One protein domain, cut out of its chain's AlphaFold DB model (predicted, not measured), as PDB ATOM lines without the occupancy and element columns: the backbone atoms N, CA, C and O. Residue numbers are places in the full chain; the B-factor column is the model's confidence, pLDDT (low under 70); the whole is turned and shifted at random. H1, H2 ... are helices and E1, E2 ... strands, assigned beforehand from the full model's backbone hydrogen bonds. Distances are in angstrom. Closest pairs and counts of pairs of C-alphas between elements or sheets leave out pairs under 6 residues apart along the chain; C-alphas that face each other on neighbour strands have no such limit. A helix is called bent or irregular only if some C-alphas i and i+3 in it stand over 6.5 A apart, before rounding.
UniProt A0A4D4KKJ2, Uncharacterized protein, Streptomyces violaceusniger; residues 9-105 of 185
ATOM      1  N   ALA A   9      -4.299  -9.590  37.013       97.56
ATOM      2  CA  ALA A   9      -4.993  -9.026  38.165       97.56
ATOM      3  C   ALA A   9      -6.323  -8.388  37.739       97.56
ATOM      4  O   ALA A   9      -7.341  -8.582  38.412       97.56
ATOM      5  N   ALA A  10      -6.335  -7.700  36.594       97.25
ATOM      6  CA  ALA A  10      -7.551  -7.150  36.004       97.25
ATOM      7  C   ALA A  10      -8.555  -8.249  35.622       97.25
ATOM      8  O   ALA A  10      -9.751  -8.094  35.881       97.25
ATOM      9  N   VAL A  11      -8.090  -9.384  35.081       97.88
ATOM     10  CA  VAL A  11      -8.966 -10.533  34.775       97.88
ATOM     11  C   VAL A  11      -9.622 -11.079  36.046       97.88
ATOM     12  O   VAL A  11     -10.839 -11.255  36.077       97.88
ATOM     13  N   ARG A  12      -8.853 -11.280  37.123       97.94
ATOM     14  CA  ARG A  12      -9.402 -11.746  38.412       97.94
ATOM     15  C   ARG A  12     -10.386 -10.750  39.019       97.94
ATOM     16  O   ARG A  12     -11.407 -11.148  39.572       97.94
ATOM     17  N   ALA A  13     -10.116  -9.451  38.896       97.69
ATOM     18  CA  ALA A  13     -11.051  -8.417  39.334       97.69
ATOM     19  C   ALA A  13     -12.371  -8.461  38.545       97.69
ATOM     20  O   ALA A  13     -13.441  -8.382  39.145       97.69
ATOM     21  N   ALA A  14     -12.308  -8.654  37.223       96.94
ATOM     22  CA  ALA A  14     -13.495  -8.822  36.387       96.94
ATOM     23  C   ALA A  14     -14.286 -10.092  36.749       96.94
ATOM     24  O   ALA A  14     -15.514 -10.046  36.792       96.94
ATOM     25  N   ALA A  15     -13.600 -11.196  37.070       97.00
ATOM     26  CA  ALA A  15     -14.229 -12.433  37.528       97.00
ATOM     27  C   ALA A  15     -15.012 -12.223  38.834       97.00
ATOM     28  O   ALA A  15     -16.200 -12.536  38.910       97.00
ATOM     29  N   ARG A  16     -14.380 -11.610  39.845       96.19
ATOM     30  CA  ARG A  16     -15.048 -11.289  41.118       96.19
ATOM     31  C   ARG A  16     -16.269 -10.404  40.914       96.19
ATOM     32  O   ARG A  16     -17.337 -10.731  41.420       96.19
ATOM     33  N   ARG A  17     -16.141  -9.364  40.088       96.69
ATOM     34  CA  ARG A  17     -17.264  -8.495  39.726       96.69
ATOM     35  C   ARG A  17     -18.406  -9.279  39.071       96.69
ATOM     36  O   ARG A  17     -19.559  -9.082  39.431       96.69
ATOM     37  N   ALA A  18     -18.100 -10.186  38.143       95.00
ATOM     38  CA  ALA A  18     -19.123 -10.997  37.485       95.00
ATOM     39  C   ALA A  18     -19.884 -11.899  38.469       95.00
ATOM     40  O   ALA A  18     -21.096 -12.071  38.342       95.00
ATOM     41  N   LYS A  19     -19.181 -12.432  39.473       94.31
ATOM     42  CA  LYS A  19     -19.773 -13.217  40.558       94.31
ATOM     43  C   LYS A  19     -20.650 -12.364  41.479       94.31
ATOM     44  O   LYS A  19     -21.756 -12.781  41.804       94.31
ATOM     45  N   GLU A  20     -20.170 -11.188  41.878       95.69
ATOM     46  CA  GLU A  20     -20.891 -10.240  42.743       95.69
ATOM     47  C   GLU A  20     -22.169  -9.704  42.084       95.69
ATOM     48  O   GLU A  20     -23.204  -9.604  42.739       95.69
ATOM     49  N   GLU A  21     -22.122  -9.419  40.781       96.19
ATOM     50  CA  GLU A  21     -23.280  -8.963  39.999       96.19
ATOM     51  C   GLU A  21     -24.222 -10.116  39.588       96.19
ATOM     52  O   GLU A  21     -25.293  -9.875  39.030       96.19
ATOM     53  N   GLY A  22     -23.862 -11.371  39.885       92.31
ATOM     54  CA  GLY A  22     -24.705 -12.540  39.618       92.31
ATOM     55  C   GLY A  22     -24.828 -12.903  38.136       92.31
ATOM     56  O   GLY A  22     -25.855 -13.444  37.718       92.31
ATOM     57  N   PHE A  23     -23.811 -12.612  37.320       93.19
ATOM     58  CA  PHE A  23     -23.812 -13.016  35.915       93.19
ATOM     59  C   PHE A  23     -23.708 -14.534  35.766       93.19
ATOM     60  O   PHE A  23     -22.998 -15.201  36.509       93.19
ATOM     61  N   GLY A  24     -24.407 -15.082  34.767       89.88
ATOM     62  CA  GLY A  24     -24.382 -16.517  34.455       89.88
ATOM     63  C   GLY A  24     -23.366 -16.923  33.382       89.88
ATOM     64  O   GLY A  24     -23.187 -18.115  33.139       89.88
ATOM     65  N   ALA A  25     -22.744 -15.951  32.708       94.75
ATOM     66  CA  ALA A  25     -21.792 -16.185  31.629       94.75
ATOM     67  C   ALA A  25     -20.877 -14.975  31.388       94.75
ATOM     68  O   ALA A  25     -21.238 -13.845  31.715       94.75
ATOM     69  N   VAL A  26     -19.721 -15.210  30.760       96.44
ATOM     70  CA  VAL A  26     -18.767 -14.176  30.325       96.44
ATOM     71  C   VAL A  26     -18.328 -14.449  28.886       96.44
ATOM     72  O   VAL A  26     -17.956 -15.568  28.537       96.44
ATOM     73  N   ALA A  27     -18.321 -13.404  28.060       96.62
ATOM     74  CA  ALA A  27     -17.689 -13.417  26.745       96.62
ATOM     75  C   ALA A  27     -16.315 -12.742  26.817       96.62
ATOM     76  O   ALA A  27     -16.169 -11.672  27.410       96.62
ATOM     77  N   VAL A  28     -15.312 -13.351  26.190       96.75
ATOM     78  CA  VAL A  28     -13.929 -12.870  26.183       96.75
ATOM     79  C   VAL A  28     -13.508 -12.593  24.747       96.75
ATOM     80  O   VAL A  28     -13.483 -13.507  23.926       96.75
ATOM     81  N   GLY A  29     -13.140 -11.345  24.456       95.56
ATOM     82  CA  GLY A  29     -12.658 -10.936  23.139       95.56
ATOM     83  C   GLY A  29     -11.436 -10.035  23.236       95.56
ATOM     84  O   GLY A  29     -11.545  -8.888  23.665       95.56
ATOM     85  N   TYR A  30     -10.280 -10.537  22.800       94.69
ATOM     86  CA  TYR A  30      -9.066  -9.729  22.641       94.69
ATOM     87  C   TYR A  30      -8.854  -9.343  21.171       94.69
ATOM     88  O   TYR A  30      -9.275 -10.036  20.236       94.69
ATOM     89  N   LEU A  31      -8.164  -8.224  20.943       93.31
ATOM     90  CA  LEU A  31      -7.714  -7.856  19.603       93.31
ATOM     91  C   LEU A  31      -6.700  -8.888  19.096       93.31
ATOM     92  O   LEU A  31      -5.812  -9.315  19.830       93.31
ATOM     93  N   PHE A  32      -6.831  -9.276  17.826       91.88
ATOM     94  CA  PHE A  32      -5.965 -10.257  17.157       91.88
ATOM     95  C   PHE A  32      -5.955 -11.677  17.757       91.88
ATOM     96  O   PHE A  32      -5.091 -12.480  17.393       91.88
ATOM     97  N   SER A  33      -6.932 -12.035  18.596       91.50
ATOM     98  CA  SER A  33      -7.030 -13.384  19.174       91.50
ATOM     99  C   SER A  33      -7.226 -14.492  18.133       91.50
ATOM    100  O   SER A  33      -6.762 -15.610  18.337       91.50
ATOM    101  N   TYR A  34      -7.795 -14.172  16.963       89.94
ATOM    102  CA  TYR A  34      -7.869 -15.082  15.810       89.94
ATOM    103  C   TYR A  34      -6.487 -15.534  15.301       89.94
ATOM    104  O   TYR A  34      -6.371 -16.599  14.696       89.94
ATOM    105  N   LYS A  35      -5.443 -14.719  15.517       91.69
ATOM    106  CA  LYS A  35      -4.062 -15.001  15.104       91.69
ATOM    107  C   LYS A  35      -3.236 -15.588  16.243       91.69
ATOM    108  O   LYS A  35      -2.421 -16.472  16.001       91.69
ATOM    109  N   ASN A  36      -3.410 -15.077  17.460       92.81
ATOM    110  CA  ASN A  36      -2.753 -15.595  18.656       92.81
ATOM    111  C   ASN A  36      -3.753 -15.666  19.824       92.81
ATOM    112  O   ASN A  36      -3.996 -14.643  20.468       92.81
ATOM    113  N   PRO A  37      -4.307 -16.852  20.130       95.12
ATOM    114  CA  PRO A  37      -5.324 -17.001  21.166       95.12
ATOM    115  C   PRO A  37      -4.754 -17.091  22.589       95.12
ATOM    116  O   PRO A  37      -5.528 -17.254  23.527       95.12
ATOM    117  N   ALA A  38      -3.432 -16.987  22.784       96.12
ATOM    118  CA  ALA A  38      -2.783 -17.236  24.075       96.12
ATOM    119  C   ALA A  38      -3.403 -16.451  25.248       96.12
ATOM    120  O   ALA A  38      -3.654 -17.029  26.301       96.12
ATOM    121  N   HIS A  39      -3.715 -15.164  25.059       96.62
ATOM    122  CA  HIS A  39      -4.371 -14.361  26.099       96.62
ATOM    123  C   HIS A  39      -5.815 -14.786  26.359       96.62
ATOM    124  O   HIS A  39      -6.225 -14.804  27.510       96.62
ATOM    125  N   GLU A  40      -6.579 -15.178  25.337       96.69
ATOM    126  CA  GLU A  40      -7.944 -15.689  25.541       96.69
ATOM    127  C   GLU A  40      -7.944 -17.013  26.307       96.69
ATOM    128  O   GLU A  40      -8.753 -17.200  27.215       96.69
ATOM    129  N   LEU A  41      -7.010 -17.908  25.977       97.12
ATOM    130  CA  LEU A  41      -6.845 -19.185  26.669       97.12
ATOM    131  C   LEU A  41      -6.441 -18.970  28.131       97.12
ATOM    132  O   LEU A  41      -7.084 -19.521  29.022       97.12
ATOM    133  N   ARG A  42      -5.453 -18.100  28.383       97.62
ATOM    134  CA  ARG A  42      -5.017 -17.771  29.745       97.62
ATOM    135  C   ARG A  42      -6.121 -17.090  30.552       97.62
ATOM    136  O   ARG A  42      -6.329 -17.416  31.714       97.62
ATOM    137  N   THR A  43      -6.885 -16.194  29.933       98.00
ATOM    138  CA  THR A  43      -8.048 -15.572  30.574       98.00
ATOM    139  C   THR A  43      -9.113 -16.603  30.940       98.00
ATOM    140  O   THR A  43      -9.668 -16.518  32.030       98.00
ATOM    141  N   ARG A  44      -9.367 -17.614  30.097       97.38
ATOM    142  CA  ARG A  44     -10.284 -18.713  30.443       97.38
ATOM    143  C   ARG A  44      -9.819 -19.498  31.664       97.38
ATOM    144  O   ARG A  44     -10.652 -19.802  32.507       97.38
ATOM    145  N   GLU A  45      -8.532 -19.826  31.750       97.62
ATOM    146  CA  GLU A  45      -7.967 -20.532  32.910       97.62
ATOM    147  C   GLU A  45      -8.244 -19.752  34.199       97.62
ATOM    148  O   GLU A  45      -8.849 -20.284  35.124       97.62
ATOM    149  N   ILE A  46      -7.924 -18.456  34.207       97.75
ATOM    150  CA  ILE A  46      -8.151 -17.575  35.359       97.75
ATOM    151  C   ILE A  46      -9.645 -17.468  35.698       97.75
ATOM    152  O   ILE A  46     -10.031 -17.520  36.863       97.75
ATOM    153  N   LEU A  47     -10.509 -17.319  34.691       97.50
ATOM    154  CA  LEU A  47     -11.954 -17.253  34.912       97.50
ATOM    155  C   LEU A  47     -12.494 -18.557  35.514       97.50
ATOM    156  O   LEU A  47     -13.352 -18.492  36.388       97.50
ATOM    157  N   ARG A  48     -11.983 -19.724  35.102       96.06
ATOM    158  CA  ARG A  48     -12.364 -21.019  35.688       96.06
ATOM    159  C   ARG A  48     -11.878 -21.179  37.123       96.06
ATOM    160  O   ARG A  48     -12.640 -21.679  37.945       96.06
ATOM    161  N   GLU A  49     -10.668 -20.714  37.436       96.25
ATOM    162  CA  GLU A  49     -10.144 -20.685  38.810       96.25
ATOM    163  C   GLU A  49     -11.070 -19.885  39.750       96.25
ATOM    164  O   GLU A  49     -11.340 -20.314  40.870       96.25
ATOM    165  N   GLU A  50     -11.590 -18.740  39.294       95.81
ATOM    166  CA  GLU A  50     -12.382 -17.814  40.124       95.81
ATOM    167  C   GLU A  50     -13.896 -18.126  40.143       95.81
ATOM    168  O   GLU A  50     -14.573 -17.913  41.158       95.81
ATOM    169  N   LEU A  51     -14.449 -18.602  39.019       95.00
ATOM    170  CA  LEU A  51     -15.896 -18.782  38.805       95.00
ATOM    171  C   LEU A  51     -16.347 -20.249  38.814       95.00
ATOM    172  O   LEU A  51     -17.541 -20.509  38.972       95.00
ATOM    173  N   GLY A  52     -15.416 -21.197  38.684       93.38
ATOM    174  CA  GLY A  52     -15.680 -22.633  38.591       93.38
ATOM    175  C   GLY A  52     -15.792 -23.154  37.154       93.38
ATOM    176  O   GLY A  52     -16.084 -22.415  36.214       93.38
ATOM    177  N   GLU A  53     -15.582 -24.464  36.988       88.25
ATOM    178  CA  GLU A  53     -15.603 -25.157  35.683       88.25
ATOM    179  C   GLU A  53     -16.972 -25.116  34.987       88.25
ATOM    180  O   GLU A  53     -17.054 -25.150  33.761       88.25
ATOM    181  N   ASP A  54     -18.050 -25.015  35.766       85.19
ATOM    182  CA  ASP A  54     -19.427 -24.994  35.268       85.19
ATOM    183  C   ASP A  54     -19.881 -23.627  34.734       85.19
ATOM    184  O   ASP A  54     -20.982 -23.510  34.179       85.19
ATOM    185  N   PHE A  55     -19.069 -22.584  34.921       91.06
ATOM    186  CA  PHE A  55     -19.399 -21.235  34.485       91.06
ATOM    187  C   PHE A  55     -19.269 -21.105  32.962       91.06
ATOM    188  O   PHE A  55     -18.296 -21.555  32.355       91.06
ATOM    189  N   THR A  56     -20.245 -20.462  32.316       91.56
ATOM    190  CA  THR A  56     -20.227 -20.323  30.852       91.56
ATOM    191  C   THR A  56     -19.209 -19.261  30.438       91.56
ATOM    192  O   THR A  56     -19.375 -18.080  30.739       91.56
ATOM    193  N   ILE A  57     -18.159 -19.673  29.726       94.94
ATOM    194  CA  ILE A  57     -17.109 -18.785  29.214       94.94
ATOM    195  C   ILE A  57     -17.014 -18.971  27.701       94.94
ATOM    196  O   ILE A  57     -16.638 -20.046  27.235       94.94
ATOM    197  N   SER A  58     -17.312 -17.919  26.941       95.12
ATOM    198  CA  SER A  58     -17.239 -17.930  25.475       95.12
ATOM    199  C   SER A  58     -16.012 -17.164  24.999       95.12
ATOM    200  O   SER A  58     -15.881 -15.966  25.254       95.12
ATOM    201  N   LEU A  59     -15.110 -17.851  24.296       95.62
ATOM    202  CA  LEU A  59     -13.913 -17.243  23.720       95.62
ATOM    203  C   LEU A  59     -14.170 -16.829  22.280       95.62
ATOM    204  O   LEU A  59     -14.619 -17.624  21.454       95.62
ATOM    205  N   SER A  60     -13.837 -15.585  21.957       95.19
ATOM    206  CA  SER A  60     -14.134 -15.020  20.650       95.19
ATOM    207  C   SER A  60     -13.438 -15.767  19.507       95.19
ATOM    208  O   SER A  60     -14.065 -16.009  18.477       95.19
ATOM    209  N   HIS A  61     -12.202 -16.242  19.703       93.56
ATOM    210  CA  HIS A  61     -11.482 -17.025  18.688       93.56
ATOM    211  C   HIS A  61     -12.054 -18.437  18.448       93.56
ATOM    212  O   HIS A  61     -11.759 -19.044  17.414       93.56
ATOM    213  N   GLU A  62     -12.835 -18.974  19.393       91.94
ATOM    214  CA  GLU A  62     -13.530 -20.264  19.264       91.94
ATOM    215  C   GLU A  62     -14.926 -20.082  18.655       91.94
ATOM    216  O   GLU A  62     -15.342 -20.902  17.830       91.94
ATOM    217  N   ALA A  63     -15.611 -18.988  19.013       88.81
ATOM    218  CA  ALA A  63     -16.932 -18.633  18.499       88.81
ATOM    219  C   ALA A  63     -16.895 -18.329  16.992       88.81
ATOM    220  O   ALA A  63     -17.680 -18.884  16.222       88.81
ATOM    221  N   ALA A  64     -15.953 -17.484  16.555       86.12
ATOM    222  CA  ALA A  64     -15.744 -17.173  15.144       86.12
ATOM    223  C   ALA A  64     -14.266 -16.864  14.856       86.12
ATOM    224  O   ALA A  64     -13.652 -15.998  15.473       86.12
ATOM    225  N   LYS A  65     -13.674 -17.519  13.854       78.62
ATOM    226  CA  LYS A  65     -12.290 -17.238  13.425       78.62
ATOM    227  C   LYS A  65     -12.226 -16.112  12.395       78.62
ATOM    228  O   LYS A  65     -11.604 -16.254  11.348       78.62
ATOM    229  N   GLU A  66     -12.863 -14.993  12.713       84.56
ATOM    230  CA  GLU A  66     -12.873 -13.805  11.862       84.56
ATOM    231  C   GLU A  66     -11.777 -12.822  12.262       84.56
ATOM    232  O   GLU A  66     -11.481 -12.640  13.447       84.56
ATOM    233  N   TRP A  67     -11.173 -12.167  11.269       80.62
ATOM    234  CA  TRP A  67     -10.121 -11.174  11.507       80.62
ATOM    235  C   TRP A  67     -10.668  -9.907  12.178       80.62
ATOM    236  O   TRP A  67      -9.995  -9.307  13.022       80.62
ATOM    237  N   ARG A  68     -11.905  -9.535  11.842       87.94
ATOM    238  CA  ARG A  68     -12.608  -8.374  12.392       87.94
ATOM    239  C   ARG A  68     -13.106  -8.650  13.801       87.94
ATOM    240  O   ARG A  68     -13.605  -9.730  14.110       87.94
ATOM    241  N   GLU A  69     -12.925  -7.675  14.676       90.56
ATOM    242  CA  GLU A  69     -13.274  -7.765  16.088       90.56
ATOM    243  C   GLU A  69     -14.779  -7.724  16.341       90.56
ATOM    244  O   GLU A  69     -15.236  -8.395  17.261       90.56
ATOM    245  N   TYR A  70     -15.554  -6.991  15.536       91.88
ATOM    246  CA  TYR A  70     -16.990  -6.844  15.770       91.88
ATOM    247  C   TYR A  70     -17.736  -8.166  15.572       91.88
ATOM    248  O   TYR A  70     -18.410  -8.642  16.486       91.88
ATOM    249  N   GLU A  71     -17.581  -8.801  14.413       91.44
ATOM    250  CA  GLU A  71     -18.230 -10.069  14.070       91.44
ATOM    251  C   GLU A  71     -17.820 -11.184  15.046       91.44
ATOM    252  O   GLU A  71     -18.635 -12.010  15.461       91.44
ATOM    253  N   ARG A  72     -16.560 -11.159  15.490       93.62
ATOM    254  CA  ARG A  72     -16.014 -12.136  16.428       93.62
ATOM    255  C   ARG A  72     -16.529 -11.942  17.857       93.62
ATOM    256  O   ARG A  72     -17.047 -12.880  18.463       93.62
ATOM    257  N   THR A  73     -16.426 -10.730  18.395       93.94
ATOM    258  CA  THR A  73     -16.867 -10.424  19.764       93.94
ATOM    259  C   THR A  73     -18.391 -10.488  19.891       93.94
ATOM    260  O   THR A  73     -18.887 -10.980  20.901       93.94
ATOM    261  N   SER A  74     -19.148 -10.064  18.872       95.06
ATOM    262  CA  SER A  74     -20.616 -10.191  18.869       95.06
ATOM    263  C   SER A  74     -21.071 -11.651  18.895       95.06
ATOM    264  O   SER A  74     -21.955 -11.995  19.678       95.06
ATOM    265  N   SER A  75     -20.420 -12.529  18.128       93.62
ATOM    266  CA  SER A  75     -20.698 -13.971  18.156       93.62
ATOM    267  C   SER A  75     -20.430 -14.572  19.540       93.62
ATOM    268  O   SER A  75     -21.271 -15.296  20.066       93.62
ATOM    269  N   ALA A  76     -19.306 -14.207  20.171       94.88
ATOM    270  CA  ALA A  76     -18.978 -14.640  21.532       94.88
ATOM    271  C   ALA A  76     -19.987 -14.130  22.572       94.88
ATOM    272  O   ALA A  76     -20.350 -14.859  23.492       94.88
ATOM    273  N   ALA A  77     -20.458 -12.891  22.418       95.25
ATOM    274  CA  ALA A  77     -21.471 -12.307  23.289       95.25
ATOM    275  C   ALA A  77     -22.816 -13.041  23.169       95.25
ATOM    276  O   ALA A  77     -23.432 -13.348  24.187       95.25
ATOM    277  N   ILE A  78     -23.247 -13.373  21.947       94.38
ATOM    278  CA  ILE A  78     -24.464 -14.166  21.709       94.38
ATOM    279  C   ILE A  78     -24.310 -15.578  22.289       94.38
ATOM    280  O   ILE A  78     -25.236 -16.096  22.915       94.38
ATOM    281  N   GLU A  79     -23.146 -16.203  22.116       93.25
ATOM    282  CA  GLU A  79     -22.871 -17.529  22.668       93.25
ATOM    283  C   GLU A  79     -22.924 -17.528  24.204       93.25
ATOM    284  O   GLU A  79     -23.637 -18.343  24.790       93.25
ATOM    285  N   ALA A  80     -22.277 -16.555  24.854       94.31
ATOM    286  CA  ALA A  80     -22.324 -16.395  26.308       94.31
ATOM    287  C   ALA A  80     -23.747 -16.100  26.802       94.31
ATOM    288  O   ALA A  80     -24.180 -16.642  27.816       94.31
ATOM    289  N   TYR A  81     -24.500 -15.276  26.073       93.44
ATOM    290  CA  TYR A  81     -25.880 -14.940  26.417       93.44
ATOM    291  C   TYR A  81     -26.811 -16.160  26.363       93.44
ATOM    292  O   TYR A  81     -27.660 -16.347  27.234       93.44
ATOM    293  N   THR A  82     -26.650 -17.009  25.348       92.19
ATOM    294  CA  THR A  82     -27.531 -18.164  25.116       92.19
ATOM    295  C   THR A  82     -27.118 -19.408  25.899       92.19
ATOM    296  O   THR A  82     -27.980 -20.224  26.240       92.19
ATOM    297  N   GLY A  83     -25.834 -19.551  26.236       91.12
ATOM    298  CA  GLY A  83     -25.287 -20.751  26.869       91.12
ATOM    299  C   GLY A  83     -25.988 -21.200  28.149       91.12
ATOM    300  O   GLY A  83     -26.414 -22.355  28.197       91.12
ATOM    301  N   PRO A  84     -26.219 -20.331  29.152       90.75
ATOM    302  CA  PRO A  84     -26.897 -20.734  30.383       90.75
ATOM    303  C   PRO A  84     -28.313 -21.274  30.143       90.75
ATOM    304  O   PRO A  84     -28.744 -22.224  30.802       90.75
ATOM    305  N   VAL A  85     -29.035 -20.693  29.179       91.44
ATOM    306  CA  VAL A  85     -30.405 -21.094  28.830       91.44
ATOM    307  C   VAL A  85     -30.406 -22.452  28.133       91.44
ATOM    308  O   VAL A  85     -31.140 -23.351  28.548       91.44
ATOM    309  N   VAL A  86     -29.554 -22.621  27.115       91.06
ATOM    310  CA  VAL A  86     -29.430 -23.876  26.356       91.06
ATOM    311  C   VAL A  86     -28.967 -25.011  27.263       91.06
ATOM    312  O   VAL A  86     -29.576 -26.081  27.254       91.06
ATOM    313  N   ARG A  87     -27.955 -24.769  28.106       90.31
ATOM    314  CA  ARG A  87     -27.445 -25.762  29.055       90.31
ATOM    315  C   ARG A  87     -28.537 -26.239  30.000       90.31
ATOM    316  O   ARG A  87     -28.810 -27.431  30.071       90.31
ATOM    317  N   ARG A  88     -29.222 -25.305  30.666       90.94
ATOM    318  CA  ARG A  88     -30.315 -25.628  31.594       90.94
ATOM    319  C   ARG A  88     -31.431 -26.421  30.918       90.94
ATOM    320  O   ARG A  88     -31.995 -27.313  31.545       90.94
ATOM    321  N   TYR A  89     -31.783 -26.069  29.684       93.44
ATOM    322  CA  TYR A  89     -32.820 -26.769  28.934       93.44
ATOM    323  C   TYR A  89     -32.408 -28.206  28.605       93.44
ATOM    324  O   TYR A  89     -33.142 -29.131  28.943       93.44
ATOM    325  N   LEU A  90     -31.227 -28.392  28.011       92.94
ATOM    326  CA  LEU A  90     -30.757 -29.713  27.597       92.94
ATOM    327  C   LEU A  90     -30.538 -30.640  28.794       92.94
ATOM    328  O   LEU A  90     -31.035 -31.758  28.760       92.94
ATOM    329  N   SER A  91     -29.931 -30.163  29.887       91.31
ATOM    330  CA  SER A  91     -29.744 -30.993  31.085       91.31
ATOM    331  C   SER A  91     -31.073 -31.435  31.712       91.31
ATOM    332  O   SER A  91     -31.193 -32.557  32.193       91.31
ATOM    333  N   ARG A  92     -32.099 -30.569  31.704       93.81
ATOM    334  CA  ARG A  92     -33.445 -30.932  32.188       93.81
ATOM    335  C   ARG A  92     -34.129 -31.942  31.281       93.81
ATOM    336  O   ARG A  92     -34.829 -32.819  31.775       93.81
ATOM    337  N   LEU A  93     -33.960 -31.783  29.973       93.81
ATOM    338  CA  LEU A  93     -34.523 -32.696  28.994       93.81
ATOM    339  C   LEU A  93     -33.879 -34.080  29.113       93.81
ATOM    340  O   LEU A  93     -34.608 -35.060  29.178       93.81
ATOM    341  N   GLU A  94     -32.549 -34.157  29.211       92.62
ATOM    342  CA  GLU A  94     -31.824 -35.417  29.433       92.62
ATOM    343  C   GLU A  94     -32.307 -36.122  30.705       92.62
ATOM    344  O   GLU A  94     -32.756 -37.262  30.625       92.62
ATOM    345  N   ALA A  95     -32.345 -35.417  31.842       92.25
ATOM    346  CA  ALA A  95     -32.825 -35.988  33.102       92.25
ATOM    347  C   ALA A  95     -34.277 -36.495  33.006       92.25
ATOM    348  O   ALA A  95     -34.587 -37.596  33.450       92.25
ATOM    349  N   SER A  96     -35.170 -35.725  32.373       94.00
ATOM    350  CA  SER A  96     -36.569 -36.129  32.203       94.00
ATOM    351  C   SER A  96     -36.735 -37.348  31.290       94.00
ATOM    352  O   SER A  96     -37.681 -38.111  31.479       94.00
ATOM    353  N   LEU A  97     -35.875 -37.514  30.282       94.00
ATOM    354  CA  LEU A  97     -35.893 -38.684  29.403       94.00
ATOM    355  C   LEU A  97     -35.381 -39.925  30.145       94.00
ATOM    356  O   LEU A  97     -35.997 -40.989  30.054       94.00
ATOM    357  N   GLU A  98     -34.316 -39.774  30.934       92.94
ATOM    358  CA  GLU A  98     -33.776 -40.842  31.782       92.94
ATOM    359  C   GLU A  98     -34.791 -41.319  32.829       92.94
ATOM    360  O   GLU A  98     -34.991 -42.525  32.979       92.94
ATOM    361  N   GLU A  99     -35.498 -40.399  33.495       95.00
ATOM    362  CA  GLU A  99     -36.576 -40.720  34.445       95.00
ATOM    363  C   GLU A  99     -37.708 -41.541  33.805       95.00
ATOM    364  O   GLU A  99     -38.345 -42.357  34.471       95.00
ATOM    365  N   GLN A 100     -37.943 -41.365  32.502       94.75
ATOM    366  CA  GLN A 100     -38.923 -42.135  31.726       94.75
ATOM    367  C   GLN A 100     -38.360 -43.450  31.160       94.75
ATOM    368  O   GLN A 100     -39.067 -44.172  30.456       94.75
ATOM    369  N   GLY A 101     -37.101 -43.785  31.462       94.25
ATOM    370  CA  GLY A 101     -36.434 -45.002  30.999       94.25
ATOM    371  C   GLY A 101     -35.877 -44.921  29.574       94.25
ATOM    372  O   GLY A 101     -35.486 -45.948  29.016       94.25
ATOM    373  N   LEU A 102     -35.822 -43.730  28.970       92.00
ATOM    374  CA  LEU A 102     -35.216 -43.519  27.656       92.00
ATOM    375  C   LEU A 102     -33.716 -43.246  27.814       92.00
ATOM    376  O   LEU A 102     -33.295 -42.122  28.050       92.00
ATOM    377  N   THR A 103     -32.902 -44.286  27.638       85.94
ATOM    378  CA  THR A 103     -31.434 -44.238  27.795       85.94
ATOM    379  C   THR A 103     -30.680 -43.986  26.484       85.94
ATOM    380  O   THR A 103     -29.476 -44.232  26.383       85.94
ATOM    381  N   VAL A 104     -31.379 -43.527  25.444       89.31
ATOM    382  CA  VAL A 104     -30.775 -43.254  24.135       89.31
ATOM    383  C   VAL A 104     -30.080 -41.888  24.117       89.31
ATOM    384  O   VAL A 104     -30.588 -40.946  24.722       89.31
ATOM    385  N   PRO A 105     -28.958 -41.731  23.388       87.69
ATOM    386  CA  PRO A 105     -28.273 -40.446  23.314       87.69
ATOM    387  C   PRO A 105     -29.156 -39.348  22.706       87.69
ATOM    388  O   PRO A 105     -29.651 -39.482  21.579       87.69
TER     389      PRO A 105
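What this domain is: This is residues 9 to 105 of the 185 residues of an uncharacterized protein of Streptomyces violaceusniger (UniProt A0A4D4KKJ2). A small two-strand ribbon, E1 beside E2, lies between helix H2 and the arm H4a, with H1 packed on H2; from this body the long arm H4b runs away along the longest axis, its residues 88 to 93 standing free. The printed part has 97 residues, with four named helices and two named strands in the order H1, E1, H2, E2, H3, H4. The sheet has the order E1, E2 and is parallel, and the class is mostly helix. The whole is loose, with a radius of gyration of the C-alphas of 15.7 A, and elongated, spanning 48 by 30 by 19 A.

How they stand to each other: Start at H1, residues 9 to 20, which touches H2, residues 38 to 51; their closest C-alphas, those of Ala 15 and Leu 47, are 5.9 A apart. They run the same way at a steep tilt of 41 degrees. Next look at E1, residues 25 to 28, and E2, residues 56 to 59, parallel neighbours at 13 degrees. Their N 26 and O 56, 2.9 A apart, and N 28 and O 58, 2.8 A apart, are within hydrogen-bond range. E1, H2 and E2 form a strand-helix-strand unit, two parallel neighbour strands with a helix between them along the chain, and its crossover is right-handed. The closest C-alphas of H2 and E2, those of Glu 40 and Leu 59, are 6.4 A apart. H3, residues 60 to 63, touches H4a, residues 69 to 81; their closest C-alphas, those of Ser 60 and Ala 76, are 4.9 A apart. The closest C-alphas of E1 and H4a, those of Ala 27 and Ala 77, are 5.2 A apart. H4b, residues 84 to 99, touches no helix, and H2 and H4a are apart. Every O i to N i+4 pair is within hydrogen-bond range in H1, H2, H4a and H4b; H3 is too short for one.

Where its parts are: Find C-alpha 9 at (-4.993, -9.026, 38.165); from there H1 runs 16.6 A to residue 20. E1 measures 10.1 A, H2 19.8 A, E2 10.0 A and H3 5.1 A. H4, residues 69 to 99, was assigned as one helix by its hydrogen bonds but is bent: C-alphas 81 and 84 are 7.1 A apart. Its arms, H4a of 17.8 A and H4b of 22.6 A, stand at a steep tilt of 39 degrees. H4b ends at C-alpha 99, (-36.576, -40.720, 34.445).

The domain as a whole: The two C-alphas farthest apart, those of Leu 31 and Gly 101, are 48.3 A apart. The printed part has no cut and no long link. Its mean pLDDT is 93.3, and no printed residue is under 70.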